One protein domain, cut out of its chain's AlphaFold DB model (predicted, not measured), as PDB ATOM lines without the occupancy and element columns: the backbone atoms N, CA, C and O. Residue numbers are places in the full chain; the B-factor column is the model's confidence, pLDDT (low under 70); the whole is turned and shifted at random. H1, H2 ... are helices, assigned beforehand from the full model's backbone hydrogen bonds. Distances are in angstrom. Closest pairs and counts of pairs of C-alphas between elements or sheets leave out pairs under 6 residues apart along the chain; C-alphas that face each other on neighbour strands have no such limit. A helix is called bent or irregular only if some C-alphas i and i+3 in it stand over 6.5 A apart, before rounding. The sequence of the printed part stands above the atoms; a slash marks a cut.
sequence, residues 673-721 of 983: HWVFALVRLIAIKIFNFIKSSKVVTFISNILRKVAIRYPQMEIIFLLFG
ATOM      1  N   HIS A 673      -3.654  69.285  34.190       77.38
ATOM      2  CA  HIS A 673      -3.045  68.005  33.822       77.38
ATOM      3  C   HIS A 673      -3.216  66.951  34.922       77.38
ATOM      4  O   HIS A 673      -3.550  65.806  34.616       77.38
ATOM      5  N   TRP A 674      -3.078  67.341  36.192       88.94
ATOM      6  CA  TRP A 674      -3.336  66.468  37.338       88.94
ATOM      7  C   TRP A 674      -4.795  65.998  37.390       88.94
ATOM      8  O   TRP A 674      -5.049  64.801  37.542       88.94
ATOM      9  N   VAL A 675      -5.758  66.904  37.190       88.12
ATOM     10  CA  VAL A 675      -7.189  66.555  37.138       88.12
ATOM     11  C   VAL A 675      -7.485  65.621  35.962       88.12
ATOM     12  O   VAL A 675      -8.184  64.623  36.130       88.12
ATOM     13  N   PHE A 676      -6.914  65.879  34.783       85.62
ATOM     14  CA  PHE A 676      -7.111  65.024  33.612       85.62
ATOM     15  C   PHE A 676      -6.515  63.620  33.805       85.62
ATOM     16  O   PHE A 676      -7.166  62.618  33.499       85.62
ATOM     17  N   ALA A 677      -5.306  63.528  34.367       79.38
ATOM     18  CA  ALA A 677      -4.670  62.255  34.694       79.38
ATOM     19  C   ALA A 677      -5.500  61.449  35.707       79.38
ATOM     20  O   ALA A 677      -5.690  60.242  35.530       79.38
ATOM     21  N   LEU A 678      -6.065  62.119  36.718       88.19
ATOM     22  CA  LEU A 678      -6.955  61.501  37.699       88.19
ATOM     23  C   LEU A 678      -8.234  60.956  37.044       88.19
ATOM     24  O   LEU A 678      -8.586  59.796  37.265       88.19
ATOM     25  N   VAL A 679      -8.901  61.744  36.191       87.94
ATOM     26  CA  VAL A 679     -10.112  61.310  35.467       87.94
ATOM     27  C   VAL A 679      -9.808  60.113  34.566       87.94
ATOM     28  O   VAL A 679     -10.564  59.140  34.558       87.94
ATOM     29  N   ARG A 680      -8.670  60.124  33.861       87.88
ATOM     30  CA  ARG A 680      -8.237  58.999  33.022       87.88
ATOM     31  C   ARG A 680      -8.003  57.730  33.843       87.88
ATOM     32  O   ARG A 680      -8.436  56.656  33.431       87.88
ATOM     33  N   LEU A 681      -7.357  57.834  35.005       82.75
ATOM     34  CA  LEU A 681      -7.134  56.691  35.900       82.75
ATOM     35  C   LEU A 681      -8.447  56.117  36.440       82.75
ATOM     36  O   LEU A 681      -8.606  54.893  36.489       82.75
ATOM     37  N   ILE A 682      -9.402  56.979  36.796       85.69
ATOM     38  CA  ILE A 682     -10.745  56.561  37.215       85.69
ATOM     39  C   ILE A 682     -11.460  55.849  36.057       85.69
ATOM     40  O   ILE A 682     -11.985  54.754  36.254       85.69
ATOM     41  N   ALA A 683     -11.414  56.398  34.838       84.81
ATOM     42  CA  ALA A 683     -12.032  55.796  33.657       84.81
ATOM     43  C   ALA A 683     -11.434  54.420  33.316       84.81
ATOM     44  O   ALA A 683     -12.180  53.472  33.077       84.81
ATOM     45  N   ILE A 684     -10.104  54.276  33.365       81.38
ATOM     46  CA  ILE A 684      -9.425  52.987  33.150       81.38
ATOM     47  C   ILE A 684      -9.855  51.972  34.212       81.38
ATOM     48  O   ILE A 684     -10.152  50.825  33.878       81.38
ATOM     49  N   LYS A 685      -9.943  52.376  35.487       79.94
ATOM     50  CA  LYS A 685     -10.422  51.488  36.555       79.94
ATOM     51  C   LYS A 685     -11.880  51.083  36.364       79.94
ATOM     52  O   LYS A 685     -12.183  49.911  36.554       79.94
ATOM     53  N   ILE A 686     -12.762  51.996  35.955       81.56
ATOM     54  CA  ILE A 686     -14.168  51.682  35.659       81.56
ATOM     55  C   ILE A 686     -14.262  50.730  34.467       81.56
ATOM     56  O   ILE A 686     -14.973  49.735  34.544       81.56
ATOM     57  N   PHE A 687     -13.517  50.976  33.388       80.31
ATOM     58  CA  PHE A 687     -13.538  50.118  32.205       80.31
ATOM     59  C   PHE A 687     -13.003  48.717  32.510       80.31
ATOM     60  O   PHE A 687     -13.627  47.721  32.148       80.31
ATOM     61  N   ASN A 688     -11.898  48.624  33.252       76.81
ATOM     62  CA  ASN A 688     -11.361  47.348  33.715       76.81
ATOM     63  C   ASN A 688     -12.323  46.650  34.679       76.81
ATOM     64  O   ASN A 688     -12.492  45.438  34.587       76.81
ATOM     65  N   PHE A 689     -13.005  47.400  35.550       80.62
ATOM     66  CA  PHE A 689     -14.029  46.856  36.434       80.62
ATOM     67  C   PHE A 689     -15.212  46.296  35.638       80.62
ATOM     68  O   PHE A 689     -15.583  45.148  35.857       80.62
ATOM     69  N   ILE A 690     -15.747  47.041  34.663       77.44
ATOM     70  CA  ILE A 690     -16.818  46.585  33.764       77.44
ATOM     71  C   ILE A 690     -16.365  45.337  33.001       77.44
ATOM     72  O   ILE A 690     -17.078  44.340  33.007       77.44
ATOM     73  N   LYS A 691     -15.156  45.352  32.429       74.69
ATOM     74  CA  LYS A 691     -14.570  44.217  31.704       74.69
ATOM     75  C   LYS A 691     -14.397  42.976  32.586       74.69
ATOM     76  O   LYS A 691     -14.629  41.868  32.119       74.69
ATOM     77  N   SER A 692     -14.010  43.158  33.851       73.88
ATOM     78  CA  SER A 692     -13.855  42.078  34.840       73.88
ATOM     79  C   SER A 692     -15.173  41.627  35.477       73.88
ATOM     80  O   SER A 692     -15.250  40.565  36.094       73.88
ATOM     81  N   SER A 693     -16.219  42.443  35.358       74.12
ATOM     82  CA  SER A 693     -17.497  42.226  36.010       74.12
ATOM     83  C   SER A 693     -18.318  41.189  35.251       74.12
ATOM     84  O   SER A 693     -18.420  41.210  34.022       74.12
ATOM     85  N   LYS A 694     -19.024  40.341  36.011       75.81
ATOM     86  CA  LYS A 694     -20.046  39.403  35.511       75.81
ATOM     87  C   LYS A 694     -21.122  40.082  34.644       75.81
ATOM     88  O   LYS A 694     -21.870  39.400  33.946       75.81
ATOM     89  N   VAL A 695     -21.192  41.415  34.666       73.94
ATOM     90  CA  VAL A 695     -22.044  42.235  33.802       73.94
ATOM     91  C   VAL A 695     -21.696  42.066  32.320       73.94
ATOM     92  O   VAL A 695     -22.619  41.957  31.525       73.94
ATOM     93  N   VAL A 696     -20.422  41.951  31.922       75.06
ATOM     94  CA  VAL A 696     -20.072  41.733  30.499       75.06
ATOM     95  C   VAL A 696     -20.523  40.355  30.027       75.06
ATOM     96  O   VAL A 696     -21.122  40.238  28.962       75.06
ATOM     97  N   THR A 697     -20.352  39.318  30.850       76.31
ATOM     98  CA  THR A 697     -20.914  37.987  30.569       76.31
ATOM     99  C   THR A 697     -22.445  37.990  30.547       76.31
ATOM    100  O   THR A 697     -23.052  37.306  29.727       76.31
ATOM    101  N   PHE A 698     -23.097  38.785  31.400       78.69
ATOM    102  CA  PHE A 698     -24.554  38.918  31.421       78.69
ATOM    103  C   PHE A 698     -25.089  39.640  30.175       78.69
ATOM    104  O   PHE A 698     -26.010  39.142  29.530       78.69
ATOM    105  N   ILE A 699     -24.475  40.764  29.789       78.38
ATOM    106  CA  ILE A 699     -24.812  41.519  28.575       78.38
ATOM    107  C   ILE A 699     -24.536  40.670  27.333       78.38
ATOM    108  O   ILE A 699     -25.393  40.600  26.458       78.38
ATOM    109  N   SER A 700     -23.407  39.958  27.282       79.75
ATOM    110  CA  SER A 700     -23.095  39.021  26.198       79.75
ATOM    111  C   SER A 700     -24.152  37.915  26.083       79.75
ATOM    112  O   SER A 700     -24.641  37.643  24.990       79.75
ATOM    113  N   ASN A 701     -24.618  37.347  27.202       82.94
ATOM    114  CA  ASN A 701     -25.689  36.345  27.196       82.94
ATOM    115  C   ASN A 701     -27.043  36.898  26.724       82.94
ATOM    116  O   ASN A 701     -27.782  36.198  26.026       82.94
ATOM    117  N   ILE A 702     -27.384  38.142  27.077       83.75
ATOM    118  CA  ILE A 702     -28.592  38.806  26.566       83.75
ATOM    119  C   ILE A 702     -28.447  39.077  25.069       83.75
ATOM    120  O   ILE A 702     -29.327  38.693  24.299       83.75
ATOM    121  N   LEU A 703     -27.328  39.666  24.643       82.00
ATOM    122  CA  LEU A 703     -27.039  39.947  23.238       82.00
ATOM    123  C   LEU A 703     -27.025  38.669  22.401       82.00
ATOM    124  O   LEU A 703     -27.555  38.683  21.300       82.00
ATOM    125  N   ARG A 704     -26.542  37.542  22.938       85.69
ATOM    126  CA  ARG A 704     -26.603  36.229  22.280       85.69
ATOM    127  C   ARG A 704     -28.041  35.792  22.026       85.69
ATOM    128  O   ARG A 704     -28.378  35.385  20.918       85.69
ATOM    129  N   LYS A 705     -28.909  35.888  23.040       89.81
ATOM    130  CA  LYS A 705     -30.334  35.534  22.914       89.81
ATOM    131  C   LYS A 705     -31.069  36.461  21.943       89.81
ATOM    132  O   LYS A 705     -31.923  35.997  21.193       89.81
ATOM    133  N   VAL A 706     -30.726  37.748  21.941       83.75
ATOM    134  CA  VAL A 706     -31.303  38.743  21.028       83.75
ATOM    135  C   VAL A 706     -30.797  38.534  19.599       83.75
ATOM    136  O   VAL A 706     -31.609  38.542  18.685       83.75
ATOM    137  N   ALA A 707     -29.508  38.254  19.397       86.06
ATOM    138  CA  ALA A 707     -28.914  38.002  18.082       86.06
ATOM    139  C   ALA A 707     -29.476  36.738  17.414       86.06
ATOM    140  O   ALA A 707     -29.708  36.740  16.210       86.06
ATOM    141  N   ILE A 708     -29.792  35.690  18.190       84.56
ATOM    142  CA  ILE A 708     -30.507  34.507  17.672       84.56
ATOM    143  C   ILE A 708     -31.882  34.890  17.103       84.56
ATOM    144  O   ILE A 708     -32.342  34.286  16.138       84.56
ATOM    145  N   ARG A 709     -32.549  35.887  17.697       82.69
ATOM    146  CA  ARG A 709     -33.898  36.312  17.303       82.69
ATOM    147  C   ARG A 709     -33.895  37.422  16.244       82.69
ATOM    148  O   ARG A 709     -34.852  37.525  15.485       82.69
ATOM    149  N   TYR A 710     -32.830  38.221  16.184       84.88
ATOM    150  CA  TYR A 710     -32.670  39.369  15.292       84.88
ATOM    151  C   TYR A 710     -31.266  39.358  14.660       84.88
ATOM    152  O   TYR A 710     -30.323  39.860  15.277       84.88
ATOM    153  N   PRO A 711     -31.118  38.857  13.417       76.50
ATOM    154  CA  PRO A 711     -29.817  38.725  12.746       76.50
ATOM    155  C   PRO A 711     -29.039  40.044  12.614       76.50
ATOM    156  O   PRO A 711     -27.816  40.061  12.628       76.50
ATOM    157  N   GLN A 712     -29.735  41.182  12.559       73.50
ATOM    158  CA  GLN A 712     -29.111  42.512  12.487       73.50
ATOM    159  C   GLN A 712     -28.306  42.871  13.751       73.50
ATOM    160  O   GLN A 712     -27.374  43.666  13.685       73.50
ATOM    161  N   MET A 713     -28.632  42.264  14.897       72.31
ATOM    162  CA  MET A 713     -27.923  42.477  16.165       72.31
ATOM    163  C   MET A 713     -26.699  41.558  16.316       72.31
ATOM    164  O   MET A 713     -25.984  41.657  17.314       72.31
ATOM    165  N   GLU A 714     -26.423  40.686  15.336       72.75
ATOM    166  CA  GLU A 714     -25.276  39.770  15.348       72.75
ATOM    167  C   GLU A 714     -23.940  40.525  15.332       72.75
ATOM    168  O   GLU A 714     -23.018  40.138  16.043       72.75
ATOM    169  N   ILE A 715     -23.859  41.667  14.639       68.94
ATOM    170  CA  ILE A 715     -22.661  42.525  14.619       68.94
ATOM    171  C   ILE A 715     -22.367  43.086  16.018       68.94
ATOM    172  O   ILE A 715     -21.222  43.080  16.469       68.94
ATOM    173  N   ILE A 716     -23.405  43.522  16.737       67.62
ATOM    174  CA  ILE A 716     -23.269  44.030  18.107       67.62
ATOM    175  C   ILE A 716     -22.872  42.884  19.041       67.62
ATOM    176  O   ILE A 716     -21.976  43.043  19.864       67.62
ATOM    177  N   PHE A 717     -23.469  41.701  18.890       75.19
ATOM    178  CA  PHE A 717     -23.060  40.527  19.657       75.19
ATOM    179  C   PHE A 717     -21.590  40.144  19.406       75.19
ATOM    180  O   PHE A 717     -20.870  39.900  20.371       75.19
ATOM    181  N   LEU A 718     -21.116  40.166  18.156       68.81
ATOM    182  CA  LEU A 718     -19.717  39.888  17.806       68.81
ATOM    183  C   LEU A 718     -18.740  40.910  18.412       68.81
ATOM    184  O   LEU A 718     -17.636  40.536  18.796       68.81
ATOM    185  N   LEU A 719     -19.153  42.171  18.564       58.47
ATOM    186  CA  LEU A 719     -18.359  43.215  19.226       58.47
ATOM    187  C   LEU A 719     -18.195  42.987  20.740       58.47
ATOM    188  O   LEU A 719     -17.169  43.362  21.306       58.47
ATOM    189  N   PHE A 720     -19.182  42.373  21.401       65.00
ATOM    190  CA  PHE A 720     -19.158  42.109  22.849       65.00
ATOM    191  C   PHE A 720     -18.791  40.659  23.216       65.00
ATOM    192  O   PHE A 720     -18.512  40.363  24.382       65.00
ATOM    193  N   GLY A 721     -18.779  39.747  22.245       64.94
ATOM    194  CA  GLY A 721     -18.396  38.352  22.419       64.94
ATOM    195  C   GLY A 721     -16.885  38.208  22.581       64.94
ATOM    196  O   GLY A 721     -16.144  38.202  21.607       64.94
TER     197      GLY A 721
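AT A GLANCE: This is residues 673 to 721 of the 983 residues of an uncharacterized protein of Smittium mucronatum (UniProt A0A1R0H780). Look first for one long helix, H1, that sticks out as an arm and turns a corner into a helical hairpin, where the shorter H3 folds back beside H2. H1 and H2 make an open V, and together they give the length. The 49 printed residues hold three named helices, in the order H1, H2, H3, and no named strand, an all-helix class. The whole is extended, with a radius of gyration of the C-alphas of 15.1 A and spans of 47 by 20 by 10 A.

HOW THE PARTS SIT: Begin with H1, residues 673 to 692, which is close to but not clearly touching H2, residues 694 to 709. Their closest C-alphas, of Ile 690 and Val 696, are 6.7 A apart, and the helices run the same way at a steep tilt of 61 degrees. Next look at H3, residues 711 to 720, which touches H2 and makes a hairpin with it, opposite ways at a shallow tilt of 19 degrees; the closest C-alphas, of Ala 707 and Glu 714, are 4.9 A apart. H1 and H3 are apart. In H1 every O i to N i+4 pair is within hydrogen-bond range; in H2 11 of 12 are, in H3 4 of 6.

IN THESE COORDINATES: Find C-alpha 673 at (-3.045, 68.005, 33.822); from there H1 runs 28.1 A to C-alpha 692. H2 runs 23.1 A from C-alpha 694 to C-alpha 709. H3 runs 15.1 A and ends at C-alpha 720, (-19.158, 42.109, 22.849); it is only just irregular, with C-alphas 712 and 715 6.8 A apart.

THE WHOLE: The two C-alphas farthest apart, of Trp 674 and Arg 709, are 47.4 A apart. Residues 673 to 695, of which 673 to 692 belong to H1, stand free. Both links are tight, and the printed part has no cut. Look for pLDDT under 70 at residues 715 to 716 and 718 to 721.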